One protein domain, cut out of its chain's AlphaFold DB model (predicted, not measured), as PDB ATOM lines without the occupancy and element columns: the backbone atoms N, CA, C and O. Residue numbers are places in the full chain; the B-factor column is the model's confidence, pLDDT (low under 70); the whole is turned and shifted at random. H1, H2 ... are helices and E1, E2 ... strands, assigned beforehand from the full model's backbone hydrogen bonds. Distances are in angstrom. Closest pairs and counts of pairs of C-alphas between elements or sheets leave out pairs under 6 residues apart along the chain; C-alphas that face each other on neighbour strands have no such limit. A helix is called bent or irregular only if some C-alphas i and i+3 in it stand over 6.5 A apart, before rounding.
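This is residues 27 to 81 and 95 to 167 of the 382 residues of an uncharacterized protein of Acidovorax carolinensis (UniProt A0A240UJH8). The chain winds in three stacked turns, each with a helix going out and a helix coming back: H1 with H2, H4 with H5, and H6 with H7. The returning helices H2, H5 and H7 lie side by side in a row with H5 in the middle, and H1, H4 and the very short H6 form a second, looser row. The printed part has 128 residues, with one named strand and seven named helices in the order E1, H1, H2, H3, H4, H5, H6, H7. The class is mostly helix, though under half of the residues are in named elements. The whole is compact, with a radius of gyration of the C-alphas of 14.4 A and spans of 42 by 34 by 25 A.

E1, residues 33 to 35, pairs with no named strand. H1, residues 39 to 54, and H2, residues 61 to 70, are close but not clearly touching, at a shallow tilt of 12 degrees, opposite ways; their closest C-alphas, of Ala 45 and Leu 67, are 7.6 A apart. H3, residues 72 to 75, and H4, residues 98 to 104, only just touch, with 3 pairs of C-alphas within 8 A, the closest Phe 75 and Trp 98 at 4.6 A. H1 and H4 are near each other. H5, residues 108 to 116, is the hub, touching three helices. It touches H2 at a shallow tilt of 20 degrees, the same way, the closest C-alphas being Leu 65 and Thr 110 at 4.6 A. H4 and H5 form a helical hairpin and touch at a steep tilt of 44 degrees, opposite ways, with C-alphas 102 and 111 closest at 6.8 A. H5 touches H7, residues 142 to 150, at a shallow tilt of 12 degrees, the same way; the closest C-alphas, of Thr 108 and Leu 144, are 6.4 A apart. H6, residues 137 to 140, and H7 touch only at the corner by their link, and only just, with 3 pairs of C-alphas within 8 A, the closest Trp 138 and Thr 145 at 5.6 A. H2 and H7 are apart. Of the three touching pairs with a tilt, two are shallow, and the packing is only just mostly aligned. In H1, H2, H4, H5 and H7 every O i to N i+4 pair is within hydrogen-bond range, while H3 and H6 are too short for such a pair.

E1 begins at C-alpha 33, (536.819, 545.701, 391.979). H1 is the longest helix, 22.6 A from C-alpha 39 at (528.880, 533.715, 379.899) to C-alpha 54. H2 measures 14.3 A, H5 12.4 A and H7 12.2 A, with H7 ending at C-alpha 150, (550.534, 535.456, 405.577). H6 is neither bent nor irregular, but only just: C-alphas 137 and 140 are 6.4 A apart.

The two C-alphas farthest apart, of Gly 31 and Leu 164, are 43.9 A apart. Residues 82 to 94 are not printed, and C-alphas 81 and 95 are 7.9 A apart across this cut, in the link from H3 to H4. The link from H5 to H6, residues 117 to 136, is long; residues 151 to 167 hold no named element. The mean pLDDT of the printed part is 79.0; it is under 70 at residues 27 to 34, 53 to 59, 78 to 81, 95 and 158 to 167.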
ATOM      1  N   ALA A  27     534.313 542.957 396.087       45.88
ATOM      2  CA  ALA A  27     535.237 543.891 396.714       45.88
ATOM      3  C   ALA A  27     536.497 543.149 397.189       45.88
ATOM      4  O   ALA A  27     536.435 542.332 398.108       45.88
ATOM      5  N   HIS A  28     537.649 543.449 396.586       51.53
ATOM      6  CA  HIS A  28     538.944 542.977 397.078       51.53
ATOM      7  C   HIS A  28     539.489 543.870 398.194       51.53
ATOM      8  O   HIS A  28     539.239 545.076 398.233       51.53
ATOM      9  N   LYS A  29     540.345 543.291 399.048       47.91
ATOM     10  CA  LYS A  29     541.071 543.975 400.138       47.91
ATOM     11  C   LYS A  29     541.997 545.129 399.693       47.91
ATOM     12  O   LYS A  29     542.624 545.746 400.545       47.91
ATOM     13  N   GLY A  30     542.059 545.451 398.398       55.62
ATOM     14  CA  GLY A  30     542.828 546.565 397.830       55.62
ATOM     15  C   GLY A  30     542.000 547.632 397.102       55.62
ATOM     16  O   GLY A  30     542.583 548.470 396.424       55.62
ATOM     17  N   GLY A  31     540.662 547.605 397.174       49.88
ATOM     18  CA  GLY A  31     539.799 548.639 396.577       49.88
ATOM     19  C   GLY A  31     539.627 548.582 395.050       49.88
ATOM     20  O   GLY A  31     538.762 549.270 394.515       49.88
ATOM     21  N   LEU A  32     540.382 547.737 394.341       53.38
ATOM     22  CA  LEU A  32     540.111 547.399 392.942       53.38
ATOM     23  C   LEU A  32     538.999 546.345 392.886       53.38
ATOM     24  O   LEU A  32     539.135 545.263 393.456       53.38
ATOM     25  N   MET A  33     537.888 546.667 392.225       59.78
ATOM     26  CA  MET A  33     536.819 545.701 391.979       59.78
ATOM     27  C   MET A  33     537.274 544.719 390.898       59.78
ATOM     28  O   MET A  33     537.544 545.138 389.773       59.78
ATOM     29  N   ALA A  34     537.371 543.427 391.224       67.94
ATOM     30  CA  ALA A  34     537.561 542.415 390.190       67.94
ATOM     31  C   ALA A  34     536.255 542.242 389.419       67.94
ATOM     32  O   ALA A  34     535.163 542.247 389.998       67.94
ATOM     33  N   MET A  35     536.386 542.101 388.104       78.69
ATOM     34  CA  MET A  35     535.259 541.850 387.226       78.69
ATOM     35  C   MET A  35     535.024 540.344 387.198       78.69
ATOM     36  O   MET A  35     535.853 539.602 386.685       78.69
ATOM     37  N   VAL A  36     533.899 539.874 387.739       81.31
ATOM     38  CA  VAL A  36     533.540 538.460 387.602       81.31
ATOM     39  C   VAL A  36     533.097 538.231 386.158       81.31
ATOM     40  O   VAL A  36     532.044 538.718 385.743       81.31
ATOM     41  N   LEU A  37     533.912 537.521 385.373       83.56
ATOM     42  CA  LEU A  37     533.574 537.208 383.986       83.56
ATOM     43  C   LEU A  37     532.374 536.269 383.958       83.56
ATOM     44  O   LEU A  37     532.348 535.258 384.666       83.56
ATOM     45  N   THR A  38     531.413 536.539 383.076       86.19
ATOM     46  CA  THR A  38     530.221 535.703 382.898       86.19
ATOM     47  C   THR A  38     530.087 535.225 381.449       86.19
ATOM     48  O   THR A  38     530.745 535.730 380.535       86.19
ATOM     49  N   GLY A  39     529.282 534.180 381.231       88.94
ATOM     50  CA  GLY A  39     528.880 533.715 379.899       88.94
ATOM     51  C   GLY A  39     530.030 533.439 378.920       88.94
ATOM     52  O   GLY A  39     530.899 532.594 379.157       88.94
ATOM     53  N   ASP A  40     529.997 534.117 377.773       85.31
ATOM     54  CA  ASP A  40     530.962 533.945 376.681       85.31
ATOM     55  C   ASP A  40     532.357 534.475 377.017       85.31
ATOM     56  O   ASP A  40     533.349 533.910 376.558       85.31
ATOM     57  N   GLU A  41     532.463 535.537 377.817       86.44
ATOM     58  CA  GLU A  41     533.756 536.117 378.198       86.44
ATOM     59  C   GLU A  41     534.543 535.153 379.077       86.44
ATOM     60  O   GLU A  41     535.720 534.896 378.819       86.44
ATOM     61  N   ARG A  42     533.857 534.533 380.045       86.62
ATOM     62  CA  ARG A  42     534.427 533.489 380.901       86.62
ATOM     63  C   ARG A  42     534.891 532.290 380.073       86.62
ATOM     64  O   ARG A  42     536.033 531.849 380.197       86.62
ATOM     65  N   ARG A  43     534.055 531.812 379.139       83.88
ATOM     66  CA  ARG A  43     534.423 530.731 378.202       83.88
ATOM     67  C   ARG A  43     535.639 531.090 377.348       83.88
ATOM     68  O   ARG A  43     536.537 530.261 377.203       83.88
ATOM     69  N   LYS A  44     535.700 532.311 376.808       86.25
ATOM     70  CA  LYS A  44     536.853 532.809 376.038       86.25
ATOM     71  C   LYS A  44     538.109 532.887 376.902       86.25
ATOM     72  O   LYS A  44     539.180 532.531 376.419       86.25
ATOM     73  N   ALA A  45     538.000 533.298 378.167       85.62
ATOM     74  CA  ALA A  45     539.119 533.288 379.104       85.62
ATOM     75  C   ALA A  45     539.639 531.860 379.331       85.62
ATOM     76  O   ALA A  45     540.826 531.618 379.116       85.62
ATOM     77  N   HIS A  46     538.769 530.884 379.616       82.62
ATOM     78  CA  HIS A  46     539.177 529.475 379.718       82.62
ATOM     79  C   HIS A  46     539.813 528.942 378.436       82.62
ATOM     80  O   HIS A  46     540.836 528.266 378.497       82.62
ATOM     81  N   GLN A  47     539.244 529.258 377.270       83.75
ATOM     82  CA  GLN A  47     539.816 528.865 375.981       83.75
ATOM     83  C   GLN A  47     541.196 529.483 375.760       83.75
ATOM     84  O   GLN A  47     542.076 528.802 375.242       83.75
ATOM     85  N   ARG A  48     541.410 530.738 376.172       81.94
ATOM     86  CA  ARG A  48     542.728 531.380 376.126       81.94
ATOM     87  C   ARG A  48     543.709 530.653 377.035       81.94
ATOM     88  O   ARG A  48     544.763 530.268 376.545       81.94
ATOM     89  N   ILE A  49     543.367 530.404 378.304       77.88
ATOM     90  CA  ILE A  49     544.264 529.678 379.222       77.88
ATOM     91  C   ILE A  49     544.580 528.281 378.666       77.88
ATOM     92  O   ILE A  49     545.746 527.895 378.587       77.88
ATOM     93  N   ALA A  50     543.568 527.559 378.174       76.31
ATOM     94  CA  ALA A  50     543.726 526.239 377.566       76.31
ATOM     95  C   ALA A  50     544.622 526.262 376.318       76.31
ATOM     96  O   ALA A  50     545.550 525.460 376.209       76.31
ATOM     97  N   ALA A  51     544.366 527.182 375.385       77.38
ATOM     98  CA  ALA A  51     545.136 527.317 374.153       77.38
ATOM     99  C   ALA A  51     546.596 527.682 374.444       77.38
ATOM    100  O   ALA A  51     547.498 527.143 373.798       77.38
ATOM    101  N   MET A  52     546.822 528.549 375.436       73.50
ATOM    102  CA  MET A  52     548.157 528.942 375.881       73.50
ATOM    103  C   MET A  52     548.932 527.740 376.436       73.50
ATOM    104  O   MET A  52     550.058 527.512 376.009       73.50
ATOM    105  N   LEU A  53     548.316 526.897 377.275       68.81
ATOM    106  CA  LEU A  53     548.972 525.676 377.769       68.81
ATOM    107  C   LEU A  53     549.197 524.609 376.692       68.81
ATOM    108  O   LEU A  53     550.200 523.898 376.726       68.81
ATOM    109  N   SER A  54     548.269 524.453 375.743       67.44
ATOM    110  CA  SER A  54     548.350 523.381 374.739       67.44
ATOM    111  C   SER A  54     549.462 523.578 373.712       67.44
ATOM    112  O   SER A  54     549.938 522.604 373.138       67.44
ATOM    113  N   LYS A  55     549.878 524.825 373.465       67.44
ATOM    114  CA  LYS A  55     550.876 525.134 372.435       67.44
ATOM    115  C   LYS A  55     552.311 524.833 372.865       67.44
ATOM    116  O   LYS A  55     553.207 525.001 372.048       67.44
ATOM    117  N   GLY A  56     552.539 524.432 374.122       57.75
ATOM    118  CA  GLY A  56     553.889 524.241 374.664       57.75
ATOM    119  C   GLY A  56     554.755 525.504 374.597       57.75
ATOM    120  O   GLY A  56     555.964 525.415 374.763       57.75
ATOM    121  N   GLY A  57     554.151 526.662 374.315       57.88
ATOM    122  CA  GLY A  57     554.831 527.942 374.375       57.88
ATOM    123  C   GLY A  57     555.013 528.323 375.832       57.88
ATOM    124  O   GLY A  57     554.104 528.101 376.636       57.88
ATOM    125  N   ASP A  58     556.174 528.888 376.154       57.03
ATOM    126  CA  ASP A  58     556.439 529.463 377.466       57.03
ATOM    127  C   ASP A  58     555.353 530.492 377.771       57.03
ATOM    128  O   ASP A  58     555.292 531.584 377.204       57.03
ATOM    129  N   MET A  59     554.432 530.103 378.641       64.94
ATOM    130  CA  MET A  59     553.440 531.007 379.177       64.94
ATOM    131  C   MET A  59     554.197 532.039 380.003       64.94
ATOM    132  O   MET A  59     554.806 531.699 381.018       64.94
ATOM    133  N   THR A  60     554.188 533.301 379.575       71.06
ATOM    134  CA  THR A  60     554.824 534.337 380.385       71.06
ATOM    135  C   THR A  60     553.984 534.517 381.646       71.06
ATOM    136  O   THR A  60     552.753 534.583 381.591       71.06
ATOM    137  N   GLY A  61     554.637 534.585 382.808       77.75
ATOM    138  CA  GLY A  61     553.946 534.798 384.085       77.75
ATOM    139  C   GLY A  61     553.024 536.027 384.072       77.75
ATOM    140  O   GLY A  61     552.021 536.047 384.782       77.75
ATOM    141  N   GLU A  62     553.301 537.006 383.204       85.38
ATOM    142  CA  GLU A  62     552.466 538.189 382.982       85.38
ATOM    143  C   GLU A  62     551.087 537.877 382.389       85.38
ATOM    144  O   GLU A  62     550.102 538.499 382.783       85.38
ATOM    145  N   GLN A  63     550.977 536.909 381.473       84.88
ATOM    146  CA  GLN A  63     549.688 536.557 380.868       84.88
ATOM    147  C   GLN A  63     548.754 535.926 381.900       84.88
ATOM    148  O   GLN A  63     547.597 536.337 382.012       84.88
ATOM    149  N   LEU A  64     549.266 534.985 382.699       84.19
ATOM    150  CA  LEU A  64     548.515 534.404 383.814       84.19
ATOM    151  C   LEU A  64     548.124 535.461 384.840       84.19
ATOM    152  O   LEU A  64     546.975 535.498 385.275       84.19
ATOM    153  N   LEU A  65     549.053 536.358 385.170       88.88
ATOM    154  CA  LEU A  65     548.800 537.436 386.110       88.88
ATOM    155  C   LEU A  65     547.717 538.391 385.596       88.88
ATOM    156  O   LEU A  65     546.869 538.814 386.374       88.88
ATOM    157  N   SER A  66     547.710 538.712 384.299       88.56
ATOM    158  CA  SER A  66     546.683 539.574 383.701       88.56
ATOM    159  C   SER A  66     545.282 538.968 383.823       88.56
ATOM    160  O   SER A  66     544.330 539.677 384.135       88.56
ATOM    161  N   LEU A  67     545.167 537.646 383.661       86.19
ATOM    162  CA  LEU A  67     543.904 536.929 383.809       86.19
ATOM    163  C   LEU A  67     543.484 536.798 385.270       86.19
ATOM    164  O   LEU A  67     542.310 536.979 385.570       86.19
ATOM    165  N   ALA A  68     544.426 536.542 386.178       87.44
ATOM    166  CA  ALA A  68     544.137 536.496 387.608       87.44
ATOM    167  C   ALA A  68     543.689 537.864 388.138       87.44
ATOM    168  O   ALA A  68     542.782 537.922 388.953       87.44
ATOM    169  N   ARG A  69     544.270 538.960 387.629       89.00
ATOM    170  CA  ARG A  69     543.841 540.334 387.937       89.00
ATOM    171  C   ARG A  69     542.462 540.671 387.393       89.00
ATOM    172  O   ARG A  69     541.767 541.486 387.988       89.00
ATOM    173  N   LEU A  70     542.099 540.089 386.251       87.69
ATOM    174  CA  LEU A  70     540.781 540.269 385.660       87.69
ATOM    175  C   LEU A  70     539.722 539.554 386.502       87.69
ATOM    176  O   LEU A  70     538.765 540.190 386.931       87.69
ATOM    177  N   ASP A  71     539.930 538.258 386.751       86.12
ATOM    178  CA  ASP A  71     539.017 537.417 387.519       86.12
ATOM    179  C   ASP A  71     539.765 536.260 388.222       86.12
ATOM    180  O   ASP A  71     540.054 535.226 387.605       86.12
ATOM    181  N   PRO A  72     540.046 536.386 389.532       87.25
ATOM    182  CA  PRO A  72     540.688 535.337 390.324       87.25
ATOM    183  C   PRO A  72     539.895 534.026 390.368       87.25
ATOM    184  O   PRO A  72     540.482 532.950 390.502       87.25
ATOM    185  N   THR A  73     538.565 534.087 390.248       87.00
ATOM    186  CA  THR A  73     537.693 532.912 390.399       87.00
ATOM    187  C   THR A  73     537.870 531.916 389.259       87.00
ATOM    188  O   THR A  73     537.683 530.718 389.471       87.00
ATOM    189  N   LEU A  74     538.341 532.375 388.091       86.06
ATOM    190  CA  LEU A  74     538.736 531.506 386.980       86.06
ATOM    191  C   LEU A  74     539.728 530.431 387.426       86.06
ATOM    192  O   LEU A  74     539.724 529.339 386.869       86.06
ATOM    193  N   PHE A  75     540.579 530.727 388.416       86.38
ATOM    194  CA  PHE A  75     541.647 529.829 388.845       86.38
ATOM    195  C   PHE A  75     541.205 528.716 389.788       86.38
ATOM    196  O   PHE A  75     541.932 527.732 389.935       86.38
ATOM    197  N   LEU A  76     540.019 528.852 390.376       83.94
ATOM    198  CA  LEU A  76     539.409 527.847 391.242       83.94
ATOM    199  C   LEU A  76     538.593 526.828 390.448       83.94
ATOM    200  O   LEU A  76     538.322 525.734 390.935       83.94
ATOM    201  N   GLU A  77     538.217 527.167 389.218       82.44
ATOM    202  CA  GLU A  77     537.439 526.265 388.387       82.44
ATOM    203  C   GLU A  77     538.271 525.066 387.922       82.44
ATOM    204  O   GLU A  77     539.480 525.197 387.669       82.44
ATOM    205  N   PRO A  78     537.625 523.898 387.749       69.62
ATOM    206  CA  PRO A  78     538.189 522.800 386.988       69.62
ATOM    207  C   PRO A  78     538.802 523.325 385.691       69.62
ATOM    208  O   PRO A  78     538.140 524.016 384.911       69.62
ATOM    209  N   GLY A  79     540.060 522.978 385.423       62.00
ATOM    210  CA  GLY A  79     540.587 523.073 384.072       62.00
ATOM    211  C   GLY A  79     539.605 522.367 383.146       62.00
ATOM    212  O   GLY A  79     539.127 521.279 383.479       62.00
ATOM    213  N   ALA A  80     539.242 523.015 382.035       53.81
ATOM    214  CA  ALA A  80     538.267 522.468 381.099       53.81
ATOM    215  C   ALA A  80     538.593 520.985 380.831       53.81
ATOM    216  O   ALA A  80     539.769 520.672 380.620       53.81
ATOM    217  N   PRO A  81     537.601 520.077 380.863       44.38
ATOM    218  CA  PRO A  81     537.841 518.647 380.728       44.38
ATOM    219  C   PRO A  81     538.442 518.378 379.348       44.38
ATOM    220  O   PRO A  81     537.734 518.346 378.344       44.38
ATOM    221  N   ILE A  95     541.170 516.306 388.668       57.53
ATOM    222  CA  ILE A  95     540.822 517.559 388.006       57.53
ATOM    223  C   ILE A  95     541.875 518.609 388.383       57.53
ATOM    224  O   ILE A  95     542.011 518.974 389.553       57.53
ATOM    225  N   LYS A  96     542.657 519.073 387.401       71.44
ATOM    226  CA  LYS A  96     543.626 520.158 387.589       71.44
ATOM    227  C   LYS A  96     542.882 521.485 387.514       71.44
ATOM    228  O   LYS A  96     542.352 521.799 386.456       71.44
ATOM    229  N   THR A  97     542.830 522.247 388.599       81.12
ATOM    230  CA  THR A  97     542.404 523.655 388.555       81.12
ATOM    231  C   THR A  97     543.463 524.489 387.824       81.12
ATOM    232  O   THR A  97     544.620 524.065 387.692       81.12
ATOM    233  N   TRP A  98     543.122 525.692 387.359       80.06
ATOM    234  CA  TRP A  98     544.149 526.571 386.780       80.06
ATOM    235  C   TRP A  98     545.133 527.090 387.833       80.06
ATOM    236  O   TRP A  98     546.280 527.380 387.497       80.06
ATOM    237  N   LEU A  99     544.744 527.130 389.110       82.88
ATOM    238  CA  LEU A  99     545.671 527.372 390.214       82.88
ATOM    239  C   LEU A  99     546.753 526.284 390.297       82.88
ATOM    240  O   LEU A  99     547.940 526.598 390.417       82.88
ATOM    241  N   THR A 100     546.381 525.009 390.148       81.38
ATOM    242  CA  THR A 100     547.347 523.902 390.064       81.38
ATOM    243  C   THR A 100     548.294 524.077 388.877       81.38
ATOM    244  O   THR A 100     549.496 523.839 389.005       81.38
ATOM    245  N   VAL A 101     547.791 524.536 387.729       79.00
ATOM    246  CA  VAL A 101     548.634 524.852 386.566       79.00
ATOM    247  C   VAL A 101     549.613 525.982 386.885       79.00
ATOM    248  O   VAL A 101     550.807 525.809 386.661       79.00
ATOM    249  N   ALA A 102     549.143 527.108 387.428       82.00
ATOM    250  CA  ALA A 102     549.993 528.246 387.788       82.00
ATOM    251  C   ALA A 102     551.098 527.837 388.781       82.00
ATOM    252  O   ALA A 102     552.245 528.269 388.667       82.00
ATOM    253  N   THR A 103     550.760 526.934 389.703       82.12
ATOM    254  CA  THR A 103     551.681 526.323 390.669       82.12
ATOM    255  C   THR A 103     552.753 525.478 389.974       82.12
ATOM    256  O   THR A 103     553.934 525.628 390.270       82.12
ATOM    257  N   VAL A 104     552.381 524.623 389.017       76.50
ATOM    258  CA  VAL A 104     553.338 523.801 388.245       76.50
ATOM    259  C   VAL A 104     554.201 524.653 387.309       76.50
ATOM    260  O   VAL A 104     555.377 524.356 387.125       76.50
ATOM    261  N   ALA A 105     553.644 525.732 386.761       77.19
ATOM    262  CA  ALA A 105     554.342 526.668 385.883       77.19
ATOM    263  C   ALA A 105     555.253 527.661 386.630       77.19
ATOM    264  O   ALA A 105     555.816 528.551 385.999       77.19
ATOM    265  N   HIS A 106     555.390 527.553 387.959       80.06
ATOM    266  CA  HIS A 106     556.157 528.502 388.774       80.06
ATOM    267  C   HIS A 106     555.727 529.971 388.584       80.06
ATOM    268  O   HIS A 106     556.540 530.887 388.695       80.06
ATOM    269  N   ALA A 107     554.434 530.222 388.341       85.69
ATOM    270  CA  ALA A 107     553.885 531.562 388.143       85.69
ATOM    271  C   ALA A 107     553.709 532.303 389.484       85.69
ATOM    272  O   ALA A 107     552.595 532.631 389.893       85.69
ATOM    273  N   THR A 108     554.818 532.557 390.187       86.31
ATOM    274  CA  THR A 108     554.854 533.076 391.567       86.31
ATOM    275  C   THR A 108     554.011 534.336 391.754       86.31
ATOM    276  O   THR A 108     553.219 534.398 392.686       86.31
ATOM    277  N   GLN A 109     554.090 535.299 390.830       88.25
ATOM    278  CA  GLN A 109     553.293 536.532 390.880       88.25
ATOM    279  C   GLN A 109     551.785 536.281 390.744       88.25
ATOM    280  O   GLN A 109     550.985 536.963 391.379       88.25
ATOM    281  N   THR A 110     551.390 535.302 389.925       89.44
ATOM    282  CA  THR A 110     549.979 534.920 389.782       89.44
ATOM    283  C   THR A 110     549.476 534.310 391.084       89.44
ATOM    284  O   THR A 110     548.436 534.716 391.585       89.44
ATOM    285  N   ILE A 111     550.238 533.385 391.671       89.50
ATOM    286  CA  ILE A 111     549.867 532.728 392.931       89.50
ATOM    287  C   ILE A 111     549.782 533.756 394.069       89.50
ATOM    288  O   ILE A 111     548.806 533.758 394.813       89.50
ATOM    289  N   ALA A 112     550.753 534.672 394.151       88.81
ATOM    290  CA  ALA A 112     550.750 535.795 395.087       88.81
ATOM    291  C   ALA A 112     549.447 536.600 395.001       88.81
ATOM    292  O   ALA A 112     548.766 536.816 396.000       88.81
ATOM    293  N   HIS A 113     549.075 536.984 393.777       89.38
ATOM    294  CA  HIS A 113     547.859 537.743 393.530       89.38
ATOM    295  C   HIS A 113     546.597 536.966 393.923       89.38
ATOM    296  O   HIS A 113     545.671 537.545 394.483       89.38
ATOM    297  N   LEU A 114     546.562 535.654 393.678       90.88
ATOM    298  CA  LEU A 114     545.437 534.806 394.071       90.88
ATOM    299  C   LEU A 114     545.302 534.709 395.602       90.88
ATOM    300  O   LEU A 114     544.184 534.750 396.115       90.88
ATOM    301  N   PHE A 115     546.409 534.659 396.347       91.81
ATOM    302  CA  PHE A 115     546.370 534.739 397.812       91.81
ATOM    303  C   PHE A 115     545.852 536.096 398.307       91.81
ATOM    304  O   PHE A 115     544.984 536.128 399.179       91.81
ATOM    305  N   ASP A 116     546.301 537.204 397.709       88.44
ATOM    306  CA  ASP A 116     545.786 538.547 398.022       88.44
ATOM    307  C   ASP A 116     544.289 538.686 397.685       88.44
ATOM    308  O   ASP A 116     543.541 539.392 398.368       88.44
ATOM    309  N   ALA A 117     543.834 537.962 396.658       87.88
ATOM    310  CA  ALA A 117     542.432 537.856 396.271       87.88
ATOM    311  C   ALA A 117     541.584 537.004 397.236       87.88
ATOM    312  O   ALA A 117     540.362 536.987 397.106       87.88
ATOM    313  N   GLY A 118     542.199 536.344 398.225       90.00
ATOM    314  CA  GLY A 118     541.518 535.562 399.258       90.00
ATOM    315  C   GLY A 118     541.468 534.057 399.000       90.00
ATOM    316  O   GLY A 118     540.824 533.341 399.771       90.00
ATOM    317  N   VAL A 119     542.146 533.552 397.963       90.19
ATOM    318  CA  VAL A 119     542.301 532.105 397.766       90.19
ATOM    319  C   VAL A 119     543.077 531.530 398.946       90.19
ATOM    320  O   VAL A 119     544.184 531.974 399.254       90.19
ATOM    321  N   ARG A 120     542.500 530.534 399.626       92.56
ATOM    322  CA  ARG A 120     543.122 529.939 400.811       92.56
ATOM    323  C   ARG A 120     544.206 528.938 400.388       92.56
ATOM    324  O   ARG A 120     543.900 528.014 399.639       92.56
ATOM    325  N   PRO A 121     545.446 529.040 400.904       92.38
ATOM    326  CA  PRO A 121     546.525 528.106 400.558       92.38
ATOM    327  C   PRO A 121     546.247 526.640 400.934       92.38
ATOM    328  O   PRO A 121     546.827 525.730 400.348       92.38
ATOM    329  N   ASP A 122     545.363 526.408 401.905       91.12
ATOM    330  CA  ASP A 122     545.013 525.070 402.397       91.12
ATOM    331  C   ASP A 122     543.744 524.492 401.748       91.12
ATOM    332  O   ASP A 122     543.273 523.431 402.158       91.12
ATOM    333  N   ASP A 123     543.167 525.182 400.764       89.06
ATOM    334  CA  ASP A 123     541.980 524.709 400.055       89.06
ATOM    335  C   ASP A 123     542.337 523.553 399.111       89.06
ATOM    336  O   ASP A 123     542.882 523.745 398.023       89.06
ATOM    337  N   GLU A 124     542.027 522.327 399.535       85.69
ATOM    338  CA  GLU A 124     542.321 521.140 398.739       85.69
ATOM    339  C   GLU A 124     541.568 521.091 397.410       85.69
ATOM    340  O   GLU A 124     542.071 520.499 396.459       85.69
ATOM    341  N   GLU A 125     540.389 521.702 397.306       83.12
ATOM    342  CA  GLU A 125     539.634 521.729 396.052       83.12
ATOM    343  C   GLU A 125     540.310 522.667 395.051       83.12
ATOM    344  O   GLU A 125     540.538 522.284 393.900       83.12
ATOM    345  N   ALA A 126     540.754 523.835 395.527       83.44
ATOM    346  CA  ALA A 126     541.509 524.799 394.733       83.44
ATOM    347  C   ALA A 126     542.840 524.232 394.210       83.44
ATOM    348  O   ALA A 126     543.320 524.644 393.155       83.44
ATOM    349  N   PHE A 127     543.428 523.269 394.917       82.00
ATOM    350  CA  PHE A 127     544.739 522.683 394.630       82.00
ATOM    351  C   PHE A 127     544.651 521.184 394.287       82.00
ATOM    352  O   PHE A 127     545.563 520.404 394.567       82.00
ATOM    353  N   SER A 128     543.555 520.756 393.649       79.44
ATOM    354  CA  SER A 128     543.433 519.422 393.033       79.44
ATOM    355  C   SER A 128     543.681 518.245 393.993       79.44
ATOM    356  O   SER A 128     544.360 517.271 393.660       79.44
ATOM    357  N   GLY A 129     543.127 518.330 395.199       78.19
ATOM    358  CA  GLY A 129     543.273 517.350 396.276       78.19
ATOM    359  C   GLY A 129     544.555 517.507 397.095       78.19
ATOM    360  O   GLY A 129     544.876 516.629 397.899       78.19
ATOM    361  N   ARG A 130     545.308 518.593 396.886       82.06
ATOM    362  CA  ARG A 130     546.507 518.941 397.653       82.06
ATOM    363  C   ARG A 130     546.354 520.304 398.312       82.06
ATOM    364  O   ARG A 130     545.476 521.036 397.938       82.06
ATOM    365  N   THR A 131     547.201 520.675 399.259       88.00
ATOM    366  CA  THR A 131     547.340 522.066 399.710       88.00
ATOM    367  C   THR A 131     548.462 522.721 398.912       88.00
ATOM    368  O   THR A 131     549.243 522.022 398.253       88.00
ATOM    369  N   PHE A 132     548.604 524.040 398.997       88.81
ATOM    370  CA  PHE A 132     549.712 524.765 398.380       88.81
ATOM    371  C   PHE A 132     551.074 524.152 398.751       88.81
ATOM    372  O   PHE A 132     551.886 523.838 397.874       88.81
ATOM    373  N   PHE A 133     551.293 523.869 400.042       88.81
ATOM    374  CA  PHE A 133     552.528 523.229 400.503       88.81
ATOM    375  C   PHE A 133     552.684 521.757 400.074       88.81
ATOM    376  O   PHE A 133     553.779 521.196 400.146       88.81
ATOM    377  N   GLY A 134     551.633 521.138 399.529       82.19
ATOM    378  CA  GLY A 134     551.701 519.849 398.838       82.19
ATOM    379  C   GLY A 134     552.438 519.894 397.489       82.19
ATOM    380  O   GLY A 134     552.812 518.844 396.954       82.19
ATOM    381  N   TYR A 135     552.707 521.075 396.930       81.50
ATOM    382  CA  TYR A 135     553.534 521.246 395.727       81.50
ATOM    383  C   TYR A 135     555.005 521.479 396.079       81.50
ATOM    384  O   TYR A 135     555.358 521.499 397.242       81.50
ATOM    385  N   SER A 136     555.902 521.563 395.096       74.94
ATOM    386  CA  SER A 136     557.329 521.868 395.324       74.94
ATOM    387  C   SER A 136     557.730 523.277 394.908       74.94
ATOM    388  O   SER A 136     558.837 523.703 395.221       74.94
ATOM    389  N   VAL A 137     556.836 523.995 394.221       70.44
ATOM    390  CA  VAL A 137     557.072 525.341 393.678       70.44
ATOM    391  C   VAL A 137     557.539 526.337 394.742       70.44
ATOM    392  O   VAL A 137     558.358 527.206 394.469       70.44
ATOM    393  N   TRP A 138     557.039 526.182 395.968       72.94
ATOM    394  CA  TRP A 138     557.296 527.088 397.081       72.94
ATOM    395  C   TRP A 138     558.685 526.904 397.681       72.94
ATOM    396  O   TRP A 138     559.253 527.860 398.193       72.94
ATOM    397  N   MET A 139     559.268 525.706 397.572       79.31
ATOM    398  CA  MET A 139     560.546 525.400 398.218       79.31
ATOM    399  C   MET A 139     561.685 526.279 397.693       79.31
ATOM    400  O   MET A 139     562.659 526.490 398.400       79.31
ATOM    401  N   THR A 140     561.577 526.804 396.473       85.44
ATOM    402  CA  THR A 140     562.605 527.652 395.855       85.44
ATOM    403  C   THR A 140     562.186 529.116 395.740       85.44
ATOM    404  O   THR A 140     562.803 529.850 394.978       85.44
ATOM    405  N   SER A 141     561.125 529.533 396.436       90.81
ATOM    406  CA  SER A 141     560.696 530.933 396.514       90.81
ATOM    407  C   SER A 141     560.295 531.261 397.955       90.81
ATOM    408  O   SER A 141     559.152 531.005 398.360       90.81
ATOM    409  N   PRO A 142     561.226 531.831 398.740       93.81
ATOM    410  CA  PRO A 142     560.947 532.295 400.094       93.81
ATOM    411  C   PRO A 142     559.829 533.338 400.119       93.81
ATOM    412  O   PRO A 142     559.024 533.367 401.043       93.81
ATOM    413  N   GLU A 143     559.718 534.169 399.086       91.88
ATOM    414  CA  GLU A 143     558.670 535.182 398.982       91.88
ATOM    415  C   GLU A 143     557.289 534.534 398.893       91.88
ATOM    416  O   GLU A 143     556.358 534.953 399.585       91.88
ATOM    417  N   LEU A 144     557.158 533.487 398.075       89.94
ATOM    418  CA  LEU A 144     555.899 532.772 397.912       89.94
ATOM    419  C   LEU A 144     555.544 531.963 399.169       89.94
ATOM    420  O   LEU A 144     554.375 531.904 399.552       89.94
ATOM    421  N   THR A 145     556.545 531.397 399.848       93.56
ATOM    422  CA  THR A 145     556.368 530.750 401.159       93.56
ATOM    423  C   THR A 145     555.842 531.751 402.192       93.56
ATOM    424  O   THR A 145     554.808 531.504 402.816       93.56
ATOM    425  N   ALA A 146     556.466 532.926 402.311       93.81
ATOM    426  CA  ALA A 146     556.024 533.987 403.211       93.81
ATOM    427  C   ALA A 146     554.617 534.510 402.875       93.81
ATOM    428  O   ALA A 146     553.839 534.831 403.773       93.81
ATOM    429  N   GLN A 147     554.264 534.616 401.592       91.50
ATOM    430  CA  GLN A 147     552.916 535.006 401.165       91.50
ATOM    431  C   GLN A 147     551.867 533.961 401.547       91.50
ATOM    432  O   GLN A 147     550.846 534.331 402.121       91.50
ATOM    433  N   ALA A 148     552.130 532.675 401.304       93.19
ATOM    434  CA  ALA A 148     551.223 531.605 401.708       93.19
ATOM    435  C   ALA A 148     550.991 531.615 403.230       93.19
ATOM    436  O   ALA A 148     549.850 531.565 403.685       93.19
ATOM    437  N   LEU A 149     552.057 531.763 404.024       95.06
ATOM    438  CA  LEU A 149     551.958 531.850 405.487       95.06
ATOM    439  C   LEU A 149     551.143 533.074 405.935       95.06
ATOM    440  O   LEU A 149     550.252 532.938 406.771       95.06
ATOM    441  N   ARG A 150     551.353 534.250 405.321       93.81
ATOM    442  CA  ARG A 150     550.534 535.456 405.577       93.81
ATOM    443  C   ARG A 150     549.063 535.281 405.193       93.81
ATOM    444  O   ARG A 150     548.196 535.837 405.860       93.81
ATOM    445  N   ALA A 151     548.781 534.496 404.157       92.12
ATOM    446  CA  ALA A 151     547.428 534.123 403.750       92.12
ATOM    447  C   ALA A 151     546.801 533.026 404.640       92.12
ATOM    448  O   ALA A 151     545.679 532.587 404.385       92.12
ATOM    449  N   GLY A 152     547.496 532.599 405.701       94.62
ATOM    450  CA  GLY A 152     546.995 531.652 406.691       94.62
ATOM    451  C   GLY A 152     547.223 530.183 406.337       94.62
ATOM    452  O   GLY A 152     546.476 529.341 406.832       94.62
ATOM    453  N   ALA A 153     548.210 529.870 405.488       93.44
ATOM    454  CA  ALA A 153     548.624 528.489 405.242       93.44
ATOM    455  C   ALA A 153     549.077 527.814 406.542       93.44
ATOM    456  O   ALA A 153     549.916 528.351 407.270       93.44
ATOM    457  N   ASN A 154     548.590 526.606 406.809       93.19
ATOM    458  CA  ASN A 154     549.061 525.803 407.925       93.19
ATOM    459  C   ASN A 154     550.408 525.145 407.560       93.19
ATOM    460  O   ASN A 154     550.457 524.276 406.687       93.19
ATOM    461  N   PRO A 155     551.516 525.463 408.250       93.56
ATOM    462  CA  PRO A 155     552.832 524.929 407.898       93.56
ATOM    463  C   PRO A 155     553.004 523.440 408.234       93.56
ATOM    464  O   PRO A 155     554.071 522.882 407.989       93.56
ATOM    465  N   ASN A 156     551.978 522.800 408.801       89.38
ATOM    466  CA  ASN A 156     551.946 521.380 409.143       89.38
ATOM    467  C   ASN A 156     551.009 520.558 408.254       89.38
ATOM    468  O   ASN A 156     550.955 519.340 408.415       89.38
ATOM    469  N   ILE A 157     550.249 521.186 407.349       83.88
ATOM    470  CA  ILE A 157     549.301 520.456 406.509       83.88
ATOM    471  C   ILE A 157     549.932 520.102 405.161       83.88
ATOM    472  O   ILE A 157     550.319 520.957 404.365       83.88
ATOM    473  N   THR A 158     549.973 518.808 404.865       69.12
ATOM    474  CA  THR A 158     550.092 518.329 403.490       69.12
ATOM    475  C   THR A 158     548.949 517.351 403.252       69.12
ATOM    476  O   THR A 158     548.947 516.255 403.798       69.12
ATOM    477  N   THR A 159     547.947 517.770 402.484       65.94
ATOM    478  CA  THR A 159     546.993 516.910 401.753       65.94
ATOM    479  C   THR A 159     546.397 515.716 402.536       65.94
ATOM    480  O   THR A 159     547.004 514.647 402.638       65.94
ATOM    481  N   ARG A 160     545.160 515.831 403.034       56.25
ATOM    482  CA  ARG A 160     544.475 514.807 403.854       56.25
ATOM    483  C   ARG A 160     544.171 513.503 403.108       56.25
ATOM    484  O   ARG A 160     544.187 512.426 403.710       56.25
ATOM    485  N   LYS A 161     543.880 513.573 401.806       59.03
ATOM    486  CA  LYS A 161     543.269 512.450 401.066       59.03
ATOM    487  C   LYS A 161     544.225 511.330 400.642       59.03
ATOM    488  O   LYS A 161     543.756 510.277 400.229       59.03
ATOM    489  N   ALA A 162     545.540 511.504 400.783       51.75
ATOM    490  CA  ALA A 162     546.524 510.547 400.272       51.75
ATOM    491  C   ALA A 162     547.510 510.034 401.336       51.75
ATOM    492  O   ALA A 162     548.609 509.624 400.990       51.75
ATOM    493  N   HIS A 163     547.154 510.014 402.625       51.44
ATOM    494  CA  HIS A 163     548.061 509.539 403.686       51.44
ATOM    495  C   HIS A 163     548.594 508.104 403.465       51.44
ATOM    496  O   HIS A 163     549.676 507.784 403.955       51.44
ATOM    497  N   LEU A 164     547.881 507.271 402.693       52.84
ATOM    498  CA  LEU A 164     548.323 505.929 402.280       52.84
ATOM    499  C   LEU A 164     549.302 505.921 401.087       52.84
ATOM    500  O   LEU A 164     549.983 504.926 400.877       52.84
ATOM    501  N   VAL A 165     549.389 507.009 400.314       57.12
ATOM    502  CA  VAL A 165     550.209 507.107 399.086       57.12
ATOM    503  C   VAL A 165     551.375 508.091 399.250       57.12
ATOM    504  O   VAL A 165     552.423 507.938 398.624       57.12
ATOM    505  N   VAL A 166     551.224 509.105 400.103       59.28
ATOM    506  CA  VAL A 166     552.260 510.104 400.378       59.28
ATOM    507  C   VAL A 166     553.317 509.478 401.276       59.28
ATOM    508  O   VAL A 166     553.025 509.048 402.398       59.28
ATOM    509  N   ARG A 167     554.562 509.446 400.782       64.25
ATOM    510  CA  ARG A 167     555.722 508.986 401.554       64.25
ATOM    511  C   ARG A 167     555.736 509.728 402.896       64.25
ATOM    512  O   ARG A 167     555.524 510.938 402.891       64.25
TER     513      ARG A 167